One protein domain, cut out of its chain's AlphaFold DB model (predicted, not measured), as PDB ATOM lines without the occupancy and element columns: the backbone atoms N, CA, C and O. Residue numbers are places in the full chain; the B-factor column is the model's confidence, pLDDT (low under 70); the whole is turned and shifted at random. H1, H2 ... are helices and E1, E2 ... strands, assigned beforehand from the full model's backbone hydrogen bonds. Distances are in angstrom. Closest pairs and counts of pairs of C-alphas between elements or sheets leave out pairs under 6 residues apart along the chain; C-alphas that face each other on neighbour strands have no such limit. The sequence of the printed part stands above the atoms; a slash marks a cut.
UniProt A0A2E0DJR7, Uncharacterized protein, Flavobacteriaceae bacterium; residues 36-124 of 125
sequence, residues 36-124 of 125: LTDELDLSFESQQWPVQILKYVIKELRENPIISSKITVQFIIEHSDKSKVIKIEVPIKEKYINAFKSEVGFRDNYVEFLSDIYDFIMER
ATOM      1  N   LEU A  36      13.682 -53.909  46.846       73.31
ATOM      2  CA  LEU A  36      13.799 -52.447  46.950       73.31
ATOM      3  C   LEU A  36      13.997 -51.757  45.589       73.31
ATOM      4  O   LEU A  36      13.501 -50.657  45.381       73.31
ATOM      5  N   THR A  37      14.720 -52.391  44.664       75.19
ATOM      6  CA  THR A  37      14.939 -51.852  43.314       75.19
ATOM      7  C   THR A  37      13.626 -51.719  42.547       75.19
ATOM      8  O   THR A  37      13.355 -50.653  42.012       75.19
ATOM      9  N   ASP A  38      12.767 -52.740  42.594       71.00
ATOM     10  CA  ASP A  38      11.461 -52.710  41.928       71.00
ATOM     11  C   ASP A  38      10.549 -51.634  42.552       71.00
ATOM     12  O   ASP A  38       9.779 -50.974  41.858       71.00
ATOM     13  N   GLU A  39      10.635 -51.428  43.872       69.69
ATOM     14  CA  GLU A  39       9.906 -50.351  44.557       69.69
ATOM     15  C   GLU A  39      10.385 -48.964  44.116       69.69
ATOM     16  O   GLU A  39       9.568 -48.075  43.861       69.69
ATOM     17  N   LEU A  40      11.703 -48.779  44.003       75.44
ATOM     18  CA  LEU A  40      12.303 -47.526  43.558       75.44
ATOM     19  C   LEU A  40      11.956 -47.230  42.102       75.44
ATOM     20  O   LEU A  40      11.495 -46.127  41.809       75.44
ATOM     21  N   ASP A  41      12.103 -48.201  41.209       74.00
ATOM     22  CA  ASP A  41      11.819 -48.019  39.788       74.00
ATOM     23  C   ASP A  41      10.331 -47.678  39.571       74.00
ATOM     24  O   ASP A  41      10.009 -46.717  38.867       74.00
ATOM     25  N   LEU A  42       9.412 -48.332  40.298       76.75
ATOM     26  CA  LEU A  42       7.984 -48.002  40.239       76.75
ATOM     27  C   LEU A  42       7.709 -46.596  40.786       76.75
ATOM     28  O   LEU A  42       6.854 -45.870  40.270       76.75
ATOM     29  N   SER A  43       8.429 -46.187  41.834       73.31
ATOM     30  CA  SER A  43       8.306 -44.840  42.394       73.31
ATOM     31  C   SER A  43       8.760 -43.759  41.406       73.31
ATOM     32  O   SER A  43       8.176 -42.678  41.377       73.31
ATOM     33  N   PHE A  44       9.749 -44.048  40.553       78.12
ATOM     34  CA  PHE A  44      10.190 -43.135  39.498       78.12
ATOM     35  C   PHE A  44       9.206 -43.099  38.326       78.12
ATOM     36  O   PHE A  44       8.859 -42.015  37.851       78.12
ATOM     37  N   GLU A  45       8.710 -44.257  37.886       78.88
ATOM     38  CA  GLU A  45       7.709 -44.334  36.818       78.88
ATOM     39  C   GLU A  45       6.402 -43.630  37.205       78.88
ATOM     40  O   GLU A  45       5.863 -42.829  36.433       78.88
ATOM     41  N   SER A  46       5.916 -43.874  38.425       78.94
ATOM     42  CA  SER A  46       4.635 -43.341  38.903       78.94
ATOM     43  C   SER A  46       4.613 -41.821  39.040       78.94
ATOM     44  O   SER A  46       3.562 -41.217  38.838       78.94
ATOM     45  N   GLN A  47       5.765 -41.169  39.243       80.62
ATOM     46  CA  GLN A  47       5.871 -39.703  39.213       80.62
ATOM     47  C   GLN A  47       5.500 -39.102  37.850       80.62
ATOM     48  O   GLN A  47       5.085 -37.943  37.775       80.62
ATOM     49  N   GLN A  48       5.626 -39.867  36.760       81.69
ATOM     50  CA  GLN A  48       5.284 -39.391  35.417       81.69
ATOM     51  C   GLN A  48       3.788 -39.508  35.115       81.69
ATOM     52  O   GLN A  48       3.272 -38.782  34.263       81.69
ATOM     53  N   TRP A  49       3.071 -40.400  35.797       84.25
ATOM     54  CA  TRP A  49       1.664 -40.687  35.513       84.25
ATOM     55  C   TRP A  49       0.734 -39.481  35.723       84.25
ATOM     56  O   TRP A  49      -0.030 -39.184  34.799       84.25
ATOM     57  N   PRO A  50       0.831 -38.708  36.827       83.56
ATOM     58  CA  PRO A  50       0.029 -37.499  36.995       83.56
ATOM     59  C   PRO A  50       0.248 -36.490  35.869       83.56
ATOM     60  O   PRO A  50      -0.700 -35.892  35.366       83.56
ATOM     61  N   VAL A  51       1.497 -36.339  35.417       84.88
ATOM     62  CA  VAL A  51       1.857 -35.416  34.333       84.88
ATOM     63  C   VAL A  51       1.227 -35.854  33.010       84.88
ATOM     64  O   VAL A  51       0.761 -35.012  32.240       84.88
ATOM     65  N   GLN A  52       1.188 -37.157  32.727       83.25
ATOM     66  CA  GLN A  52       0.541 -37.677  31.522       83.25
ATOM     67  C   GLN A  52      -0.978 -37.488  31.554       83.25
ATOM     68  O   GLN A  52      -1.556 -37.041  30.560       83.25
ATOM     69  N   ILE A  53      -1.609 -37.747  32.701       84.19
ATOM     70  CA  ILE A  53      -3.042 -37.510  32.902       84.19
ATOM     71  C   ILE A  53      -3.352 -36.018  32.728       84.19
ATOM     72  O   ILE A  53      -4.269 -35.661  31.994       84.19
ATOM     73  N   LEU A  54      -2.543 -35.128  33.304       85.38
ATOM     74  CA  LEU A  54      -2.713 -33.679  33.183       85.38
ATOM     75  C   LEU A  54      -2.596 -33.191  31.731       85.38
ATOM     76  O   LEU A  54      -3.418 -32.397  31.270       85.38
ATOM     77  N   LYS A  55      -1.612 -33.700  30.976       84.94
ATOM     78  CA  LYS A  55      -1.466 -33.415  29.538       84.94
ATOM     79  C   LYS A  55      -2.694 -33.861  28.747       84.94
ATOM     80  O   LYS A  55      -3.151 -33.118  27.880       84.94
ATOM     81  N   TYR A  56      -3.229 -35.041  29.058       84.62
ATOM     82  CA  TYR A  56      -4.454 -35.543  28.447       84.62
ATOM     83  C   TYR A  56      -5.648 -34.620  28.743       84.62
ATOM     84  O   TYR A  56      -6.331 -34.192  27.817       84.62
ATOM     85  N   VAL A  57      -5.840 -34.210  30.001       84.00
ATOM     86  CA  VAL A  57      -6.932 -33.298  30.392       84.00
ATOM     87  C   VAL A  57      -6.825 -31.942  29.678       84.00
ATOM     88  O   VAL A  57      -7.828 -31.424  29.194       84.00
ATOM     89  N   ILE A  58      -5.619 -31.370  29.552       83.81
ATOM     90  CA  ILE A  58      -5.403 -30.114  28.806       83.81
ATOM     91  C   ILE A  58      -5.757 -30.278  27.327       83.81
ATOM     92  O   ILE A  58      -6.355 -29.381  26.731       83.81
ATOM     93  N   LYS A  59      -5.377 -31.409  26.725       82.75
ATOM     94  CA  LYS A  59      -5.704 -31.713  25.332       82.75
ATOM     95  C   LYS A  59      -7.220 -31.767  25.131       82.75
ATOM     96  O   LYS A  59      -7.737 -31.084  24.254       82.75
ATOM     97  N   GLU A  60      -7.926 -32.490  25.998       81.25
ATOM     98  CA  GLU A  60      -9.390 -32.585  25.982       81.25
ATOM     99  C   GLU A  60     -10.071 -31.217  26.134       81.25
ATOM    100  O   GLU A  60     -11.016 -30.907  25.407       81.25
ATOM    101  N   LEU A  61      -9.553 -30.353  27.016       79.81
ATOM    102  CA  LEU A  61     -10.051 -28.985  27.202       79.81
ATOM    103  C   LEU A  61      -9.962 -28.119  25.945       79.81
ATOM    104  O   LEU A  61     -10.839 -27.280  25.718       79.81
ATOM    105  N   ARG A  62      -8.904 -28.307  25.154       76.31
ATOM    106  CA  ARG A  62      -8.622 -27.514  23.952       76.31
ATOM    107  C   ARG A  62      -9.348 -28.039  22.722       76.31
ATOM    108  O   ARG A  62      -9.865 -27.252  21.940       76.31
ATOM    109  N   GLU A  63      -9.350 -29.355  22.540       79.12
ATOM    110  CA  GLU A  63      -9.744 -29.976  21.274       79.12
ATOM    111  C   GLU A  63     -11.222 -30.377  21.234       79.12
ATOM    112  O   GLU A  63     -11.799 -30.432  20.148       79.12
ATOM    113  N   ASN A  64     -11.858 -30.621  22.387       72.06
ATOM    114  CA  ASN A  64     -13.216 -31.158  22.427       72.06
ATOM    115  C   ASN A  64     -14.254 -30.165  22.995       72.06
ATOM    116  O   ASN A  64     -14.002 -29.391  23.933       72.06
ATOM    117  N   PRO A  65     -15.487 -30.166  22.455       64.12
ATOM    118  CA  PRO A  65     -16.601 -29.471  23.075       64.12
ATOM    119  C   PRO A  65     -16.934 -30.145  24.412       64.12
ATOM    120  O   PRO A  65     -17.591 -31.177  24.464       64.12
ATOM    121  N   ILE A  66     -16.454 -29.559  25.510       66.75
ATOM    122  CA  ILE A  66     -16.824 -29.999  26.854       66.75
ATOM    123  C   ILE A  66     -18.297 -29.677  27.131       66.75
ATOM    124  O   ILE A  66     -18.668 -28.511  27.247       66.75
ATOM    125  N   ILE A  67     -19.113 -30.727  27.257       59.50
ATOM    126  CA  ILE A  67     -20.546 -30.676  27.615       59.50
ATOM    127  C   ILE A  67     -20.752 -31.086  29.095       59.50
ATOM    128  O   ILE A  67     -21.856 -31.041  29.628       59.50
ATOM    129  N   SER A  68     -19.676 -31.474  29.787       66.25
ATOM    130  CA  SER A  68     -19.690 -32.020  31.149       66.25
ATOM    131  C   SER A  68     -18.762 -31.234  32.075       66.25
ATOM    132  O   SER A  68     -17.669 -30.843  31.682       66.25
ATOM    133  N   SER A  69     -19.136 -31.077  33.346       73.44
ATOM    134  CA  SER A  69     -18.271 -30.494  34.386       73.44
ATOM    135  C   SER A  69     -17.132 -31.421  34.833       73.44
ATOM    136  O   SER A  69     -16.444 -31.137  35.813       73.44
ATOM    137  N   LYS A  70     -16.940 -32.558  34.154       78.38
ATOM    138  CA  LYS A  70     -15.901 -33.549  34.445       78.38
ATOM    139  C   LYS A  70     -15.374 -34.189  33.163       78.38
ATOM    140  O   LYS A  70     -16.166 -34.511  32.275       78.38
ATOM    141  N   ILE A  71     -14.070 -34.460  33.131       80.50
ATOM    142  CA  ILE A  71     -13.413 -35.320  32.139       80.50
ATOM    143  C   ILE A  71     -13.126 -36.668  32.798       80.50
ATOM    144  O   ILE A  71     -12.486 -36.738  33.844       80.50
ATOM    145  N   THR A  72     -13.603 -37.752  32.187       82.25
ATOM    146  CA  THR A  72     -13.253 -39.105  32.632       82.25
ATOM    147  C   THR A  72     -11.987 -39.548  31.923       82.25
ATOM    148  O   THR A  72     -11.966 -39.607  30.701       82.25
ATOM    149  N   VAL A  73     -10.959 -39.899  32.688       81.88
ATOM    150  CA  VAL A  73      -9.722 -40.499  32.190       81.88
ATOM    151  C   VAL A  73      -9.724 -41.975  32.564       81.88
ATOM    152  O   VAL A  73      -9.782 -42.319  33.747       81.88
ATOM    153  N   GLN A  74      -9.672 -42.858  31.569       82.75
ATOM    154  CA  GLN A  74      -9.392 -44.273  31.794       82.75
ATOM    155  C   GLN A  74      -7.886 -44.487  31.687       82.75
ATOM    156  O   GLN A  74      -7.343 -44.626  30.593       82.75
ATOM    157  N   PHE A  75      -7.204 -44.460  32.827       82.56
ATOM    158  CA  PHE A  75      -5.765 -44.640  32.904       82.56
ATOM    159  C   PHE A  75      -5.430 -46.129  32.977       82.56
ATOM    160  O   PHE A  75      -5.734 -46.806  33.960       82.56
ATOM    161  N   ILE A  76      -4.845 -46.653  31.908       83.00
ATOM    162  CA  ILE A  76      -4.525 -48.069  31.766       83.00
ATOM    163  C   ILE A  76      -3.017 -48.209  31.864       83.00
ATOM    164  O   ILE A  76      -2.286 -47.699  31.018       83.00
ATOM    165  N   ILE A  77      -2.565 -48.925  32.884       79.88
ATOM    166  CA  ILE A  77      -1.168 -49.273  33.040       79.88
ATOM    167  C   ILE A  77      -0.976 -50.705  32.552       79.88
ATOM    168  O   ILE A  77      -1.496 -51.654  33.144       79.88
ATOM    169  N   GLU A  78      -0.277 -50.848  31.436       80.31
ATOM    170  CA  GLU A  78      -0.003 -52.118  30.778       80.31
ATOM    171  C   GLU A  78       1.324 -52.689  31.279       80.31
ATOM    172  O   GLU A  78       2.346 -52.010  31.252       80.31
ATOM    173  N   HIS A  79       1.309 -53.953  31.694       76.62
ATOM    174  CA  HIS A  79       2.503 -54.753  31.959       76.62
ATOM    175  C   HIS A  79       2.310 -56.132  31.316       76.62
ATOM    176  O   HIS A  79       1.173 -56.600  31.193       76.62
ATOM    177  N   SER A  80       3.404 -56.786  30.917       72.00
ATOM    178  CA  SER A  80       3.406 -58.077  30.206       72.00
ATOM    179  C   SER A  80       2.571 -59.160  30.903       72.00
ATOM    180  O   SER A  80       1.850 -59.903  30.241       72.00
ATOM    181  N   ASP A  81       2.618 -59.207  32.236       72.38
ATOM    182  CA  ASP A  81       1.881 -60.191  33.039       72.38
ATOM    183  C   ASP A  81       0.441 -59.783  33.395       72.38
ATOM    184  O   ASP A  81      -0.419 -60.644  33.607       72.38
ATOM    185  N   LYS A  82       0.169 -58.480  33.565       73.25
ATOM    186  CA  LYS A  82      -1.133 -57.978  34.036       73.25
ATOM    187  C   LYS A  82      -1.275 -56.473  33.821       73.25
ATOM    188  O   LYS A  82      -0.437 -55.713  34.286       73.25
ATOM    189  N   SER A  83      -2.407 -56.042  33.272       77.38
ATOM    190  CA  SER A  83      -2.766 -54.620  33.212       77.38
ATOM    191  C   SER A  83      -3.588 -54.176  34.428       77.38
ATOM    192  O   SER A  83      -4.391 -54.942  34.976       77.38
ATOM    193  N   LYS A  84      -3.416 -52.918  34.838       80.94
ATOM    194  CA  LYS A  84      -4.238 -52.232  35.845       80.94
ATOM    195  C   LYS A  84      -5.012 -51.110  35.161       80.94
ATOM    196  O   LYS A  84      -4.436 -50.346  34.398       80.94
ATOM    197  N   VAL A  85      -6.306 -50.999  35.445       82.50
ATOM    198  CA  VAL A  85      -7.142 -49.894  34.956       82.50
ATOM    199  C   VAL A  85      -7.567 -49.043  36.145       82.50
ATOM    200  O   VAL A  85      -8.086 -49.568  37.129       82.50
ATOM    201  N   ILE A  86      -7.332 -47.739  36.052       82.56
ATOM    202  CA  ILE A  86      -7.704 -46.726  37.038       82.56
ATOM    203  C   ILE A  86      -8.618 -45.727  36.330       82.56
ATOM    204  O   ILE A  86      -8.229 -45.103  35.345       82.56
ATOM    205  N   LYS A  87      -9.853 -45.573  36.810       81.00
ATOM    206  CA  LYS A  87     -10.791 -44.574  36.285       81.00
ATOM    207  C   LYS A  87     -10.718 -43.321  37.154       81.00
ATOM    208  O   LYS A  87     -11.026 -43.391  38.341       81.00
ATOM    209  N   ILE A  88     -10.351 -42.187  36.564       82.94
ATOM    210  CA  ILE A  88     -10.228 -40.901  37.258       82.94
ATOM    211  C   ILE A  88     -11.233 -39.922  36.655       82.94
ATOM    212  O   ILE A  88     -11.193 -39.628  35.464       82.94
ATOM    213  N   GLU A  89     -12.145 -39.410  37.474       83.50
ATOM    214  CA  GLU A  89     -13.125 -38.402  37.056       83.50
ATOM    215  C   GLU A  89     -12.629 -37.014  37.455       83.50
ATOM    216  O   GLU A  89     -12.916 -36.529  38.548       83.50
ATOM    217  N   VAL A  90     -11.852 -36.392  36.570       84.25
ATOM    218  CA  VAL A  90     -11.220 -35.095  36.807       84.25
ATOM    219  C   VAL A  90     -12.280 -33.989  36.741       84.25
ATOM    220  O   VAL A  90     -12.894 -33.804  35.685       84.25
ATOM    221  N   PRO A  91     -12.527 -33.245  37.834       82.69
ATOM    222  CA  PRO A  91     -13.488 -32.156  37.837       82.69
ATOM    223  C   PRO A  91     -12.944 -30.967  37.048       82.69
ATOM    224  O   PRO A  91     -11.799 -30.557  37.219       82.69
ATOM    225  N   ILE A  92     -13.788 -30.374  36.214       81.94
ATOM    226  CA  ILE A  92     -13.446 -29.222  35.388       81.94
ATOM    227  C   ILE A  92     -14.338 -28.052  35.791       81.94
ATOM    228  O   ILE A  92     -15.545 -28.042  35.549       81.94
ATOM    229  N   LYS A  93     -13.720 -27.036  36.401       85.06
ATOM    230  CA  LYS A  93     -14.382 -25.763  36.704       85.06
ATOM    231  C   LYS A  93     -14.600 -24.983  35.401       85.06
ATOM    232  O   LYS A  93     -13.717 -24.940  34.545       85.06
ATOM    233  N   GLU A  94     -15.736 -24.300  35.279       80.62
ATOM    234  CA  GLU A  94     -16.099 -23.519  34.083       80.62
ATOM    235  C   GLU A  94     -15.050 -22.450  33.728       80.62
ATOM    236  O   GLU A  94     -14.715 -22.261  32.559       80.62
ATOM    237  N   LYS A  95     -14.437 -21.831  34.747       82.06
ATOM    238  CA  LYS A  95     -13.330 -20.881  34.566       82.06
ATOM    239  C   LYS A  95     -12.144 -21.462  33.789       82.06
ATOM    240  O   LYS A  95     -11.529 -20.743  33.011       82.06
ATOM    241  N   TYR A  96     -11.860 -22.759  33.939       82.62
ATOM    242  CA  TYR A  96     -10.797 -23.431  33.194       82.62
ATOM    243  C   TYR A  96     -11.217 -23.649  31.743       82.62
ATOM    244  O   TYR A  96     -10.464 -23.311  30.838       82.62
ATOM    245  N   ILE A  97     -12.445 -24.104  31.491       76.88
ATOM    246  CA  ILE A  97     -12.965 -24.258  30.120       76.88
ATOM    247  C   ILE A  97     -12.855 -22.932  29.359       76.88
ATOM    248  O   ILE A  97     -12.314 -22.895  28.255       76.88
ATOM    249  N   ASN A  98     -13.302 -21.841  29.981       76.19
ATOM    250  CA  ASN A  98     -13.248 -20.510  29.384       76.19
ATOM    251  C   ASN A  98     -11.802 -20.065  29.139       76.19
ATOM    252  O   ASN A  98     -11.485 -19.635  28.031       76.19
ATOM    253  N   ALA A  99     -10.908 -20.238  30.113       78.12
ATOM    254  CA  ALA A  99      -9.502 -19.868  29.976       78.12
ATOM    255  C   ALA A  99      -8.779 -20.643  28.861       78.12
ATOM    256  O   ALA A  99      -8.041 -20.048  28.078       78.12
ATOM    257  N   PHE A 100      -8.995 -21.959  28.754       76.88
ATOM    258  CA  PHE A 100      -8.316 -22.813  27.772       76.88
ATOM    259  C   PHE A 100      -8.909 -22.722  26.357       76.88
ATOM    260  O   PHE A 100      -8.190 -23.009  25.402       76.88
ATOM    261  N   LYS A 101     -10.181 -22.318  26.208       74.62
ATOM    262  CA  LYS A 101     -10.836 -22.147  24.897       74.62
ATOM    263  C   LYS A 101     -10.772 -20.732  24.336       74.62
ATOM    264  O   LYS A 101     -10.687 -20.574  23.126       74.62
ATOM    265  N   SER A 102     -10.887 -19.716  25.190       72.06
ATOM    266  CA  SER A 102     -10.945 -18.312  24.756       72.06
ATOM    267  C   SER A 102      -9.617 -17.573  24.900       72.06
ATOM    268  O   SER A 102      -9.528 -16.421  24.494       72.06
ATOM    269  N   GLU A 103      -8.614 -18.204  25.523       67.69
ATOM    270  CA  GLU A 103      -7.317 -17.617  25.906       67.69
ATOM    271  C   GLU A 103      -7.407 -16.427  26.891       67.69
ATOM    272  O   GLU A 103      -6.394 -15.978  27.438       67.69
ATOM    273  N   VAL A 104      -8.615 -15.949  27.211       72.25
ATOM    274  CA  VAL A 104      -8.858 -14.869  28.172       72.25
ATOM    275  C   VAL A 104      -8.550 -15.354  29.586       72.25
ATOM    276  O   VAL A 104      -9.137 -16.316  30.078       72.25
ATOM    277  N   GLY A 105      -7.615 -14.680  30.259       68.19
ATOM    278  CA  GLY A 105      -7.181 -15.064  31.604       68.19
ATOM    279  C   GLY A 105      -6.431 -16.400  31.645       68.19
ATOM    280  O   GLY A 105      -6.319 -16.992  32.718       68.19
ATOM    281  N   PHE A 106      -5.922 -16.884  30.501       74.56
ATOM    282  CA  PHE A 106      -5.214 -18.162  30.406       74.56
ATOM    283  C   PHE A 106      -4.070 -18.255  31.411       74.56
ATOM    284  O   PHE A 106      -4.001 -19.219  32.157       74.56
ATOM    285  N   ARG A 107      -3.202 -17.240  31.484       75.00
ATOM    286  CA  ARG A 107      -2.008 -17.268  32.343       75.00
ATOM    287  C   ARG A 107      -2.340 -17.495  33.822       75.00
ATOM    288  O   ARG A 107      -1.703 -18.334  34.453       75.00
ATOM    289  N   ASP A 108      -3.335 -16.782  34.342       77.44
ATOM    290  CA  ASP A 108      -3.694 -16.827  35.762       77.44
ATOM    291  C   ASP A 108      -4.431 -18.128  36.106       77.44
ATOM    292  O   ASP A 108      -4.125 -18.785  37.098       77.44
ATOM    293  N   ASN A 109      -5.341 -18.561  35.229       81.75
ATOM    294  CA  ASN A 109      -6.088 -19.805  35.413       81.75
ATOM    295  C   ASN A 109      -5.258 -21.059  35.096       81.75
ATOM    296  O   ASN A 109      -5.612 -22.141  35.550       81.75
ATOM    297  N   TYR A 110      -4.173 -20.942  34.324       79.94
ATOM    298  CA  TYR A 110      -3.315 -22.067  33.946       79.94
ATOM    299  C   TYR A 110      -2.551 -22.609  35.150       79.94
ATOM    300  O   TYR A 110      -2.564 -23.813  35.380       79.94
ATOM    301  N   VAL A 111      -1.922 -21.735  35.941       83.19
ATOM    302  CA  VAL A 111      -1.175 -22.158  37.137       83.19
ATOM    303  C   VAL A 111      -2.117 -22.771  38.171       83.19
ATOM    304  O   VAL A 111      -1.815 -23.830  38.716       83.19
ATOM    305  N   GLU A 112      -3.280 -22.153  38.387       85.94
ATOM    306  CA  GLU A 112      -4.294 -22.683  39.303       85.94
ATOM    307  C   GLU A 112      -4.834 -24.037  38.828       85.94
ATOM    308  O   GLU A 112      -4.920 -24.976  39.612       85.94
ATOM    309  N   PHE A 113      -5.121 -24.175  37.530       85.81
ATOM    310  CA  PHE A 113      -5.525 -25.445  36.935       85.81
ATOM    311  C   PHE A 113      -4.463 -26.528  37.131       85.81
ATOM    312  O   PHE A 113      -4.801 -27.642  37.521       85.81
ATOM    313  N   LEU A 114      -3.190 -26.221  36.857       85.69
ATOM    314  CA  LEU A 114      -2.115 -27.195  37.024       85.69
ATOM    315  C   LEU A 114      -2.047 -27.680  38.471       85.69
ATOM    316  O   LEU A 114      -1.972 -28.884  38.667       85.69
ATOM    317  N   SER A 115      -2.119 -26.780  39.456       86.56
ATOM    318  CA  SER A 115      -2.089 -27.153  40.875       86.56
ATOM    319  C   SER A 115      -3.315 -27.982  41.267       86.56
ATOM    320  O   SER A 115      -3.166 -29.121  41.698       86.56
ATOM    321  N   ASP A 116      -4.523 -27.456  41.034       85.81
ATOM    322  CA  ASP A 116      -5.787 -28.094  41.425       85.81
ATOM    323  C   ASP A 116      -5.916 -29.510  40.855       85.81
ATOM    324  O   ASP A 116      -6.341 -30.442  41.538       85.81
ATOM    325  N   ILE A 117      -5.599 -29.663  39.566       85.06
ATOM    326  CA  ILE A 117      -5.789 -30.929  38.868       85.06
ATOM    327  C   ILE A 117      -4.653 -31.899  39.176       85.06
ATOM    328  O   ILE A 117      -4.916 -33.092  39.313       85.06
ATOM    329  N   TYR A 118      -3.415 -31.423  39.324       85.44
ATOM    330  CA  TYR A 118      -2.296 -32.278  39.713       85.44
ATOM    331  C   TYR A 118      -2.507 -32.881  41.104       85.44
ATOM    332  O   TYR A 118      -2.420 -34.102  41.245       85.44
ATOM    333  N   ASP A 119      -2.868 -32.060  42.091       85.06
ATOM    334  CA  ASP A 119      -3.131 -32.519  43.458       85.06
ATOM    335  C   ASP A 119      -4.288 -33.528  43.475       85.06
ATOM    336  O   ASP A 119      -4.178 -34.614  44.048       85.06
ATOM    337  N   PHE A 120      -5.365 -33.242  42.735       86.06
ATOM    338  CA  PHE A 120      -6.503 -34.151  42.601       86.06
ATOM    339  C   PHE A 120      -6.127 -35.519  42.009       86.06
ATOM    340  O   PHE A 120      -6.680 -36.545  42.425       86.06
ATOM    341  N   ILE A 121      -5.238 -35.540  41.008       84.00
ATOM    342  CA  ILE A 121      -4.764 -36.774  40.371       84.00
ATOM    343  C   ILE A 121      -3.876 -37.560  41.338       84.00
ATOM    344  O   ILE A 121      -4.053 -38.771  41.460       84.00
ATOM    345  N   MET A 122      -2.963 -36.882  42.039       83.25
ATOM    346  CA  MET A 122      -2.056 -37.503  43.008       83.25
ATOM    347  C   MET A 122      -2.803 -38.229  44.133       83.25
ATOM    348  O   MET A 122      -2.397 -39.316  44.522       83.25
ATOM    349  N   GLU A 123      -3.929 -37.694  44.609       83.44
ATOM    350  CA  GLU A 123      -4.769 -38.351  45.626       83.44
ATOM    351  C   GLU A 123      -5.439 -39.661  45.162       83.44
ATOM    352  O   GLU A 123      -6.006 -40.386  45.982       83.44
ATOM    353  N   ARG A 124      -5.472 -39.938  43.850       78.25
ATOM    354  CA  ARG A 124      -6.286 -41.013  43.242       78.25
ATOM    355  C   ARG A 124      -5.476 -42.081  42.509       78.25
ATOM    356  O   ARG A 124      -6.082 -43.017  41.979       78.25
TER     357      ARG A 124
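AT A GLANCE: This is residues 36 to 124 of the 125 residues of an uncharacterized protein of Flavobacteriaceae bacterium (UniProt A0A2E0DJR7). Three helices make a triangle, H2 and H4 meeting as a V with the short H3 across its open end, and a long two-stranded hairpin, E1 and E2, packs on H2 and H4 with the half nearer H3. At the end away from H3 the shape is a pair of arms: residues 36 to 45 of H1, which runs nearly in line with H2, and the turn of the hairpin, residues 78 to 83, both stick out. The printed part has 89 residues with four named helices and two named strands, in the order H1, H2, E1, E2, H3, H4; the sheet, in the order E1, E2, is antiparallel, and the class is mixed, helices and strands. The whole is only just loose, close to compact, with a radius of gyration of the C-alphas of 14.9 A, and its outline is a rod spanning 47 by 23 by 19 A.

HOW THE PARTS SIT: H1, residues 36 to 46, and H2, residues 48 to 63, meet only through their link. E1, residues 70 to 78, and E2, residues 84 to 91, are a hairpin of antiparallel neighbours at 161 degrees; N 73 and O 88 are within hydrogen-bond range at 2.8 A, as are N 84 and O 77 at 2.9 A. The closest C-alphas of H2 and E1 are those of Val 57 and Ile 71, 7.0 A apart. H3, residues 94 to 102, touches H2 at residues 58 to 62 of H2 alone, the closest C-alphas being those of Arg 62 and Lys 101, 5.9 A; they run the same way at a steep tilt of 67 degrees. H4, residues 106 to 122, touches H3 with residues 106 to 113 alone, the closest C-alphas being those of Ala 99 and Phe 106, 4.6 A, at a steep tilt of 52 degrees, opposite ways. H4 touches H2 at residues 50 to 54 of H2 alone, the closest C-alphas being those of Pro 50 and Ile 121, 5.9 A; they run opposite ways at a steep tilt of 45 degrees. The closest C-alphas of E2 and H4 are those of Val 90 and Ile 117, 7.1 A. H1 is apart from E1, E2, H3 and H4. In H1, H2 and H3 every O i to N i+4 pair is within hydrogen-bond range; in H4 11 of 13 are.

IN THESE COORDINATES: H1 begins at C-alpha 36, (13.799, -52.447, 46.950), and is 15.2 A long. H2 measures 22.7 A, E1 24.7 A, E2 22.2 A and H3 11.9 A. H4 is 23.3 A long and ends at C-alpha 122, (-2.056, -37.503, 43.008).

THE WHOLE: The C-alphas farthest apart are those of Leu 36 and Val 104, 47.7 A. The printed part has no cut and no long link. The mean pLDDT of the printed part is 79.1, with residues 39, 65 to 68, 103 and 105 under 70.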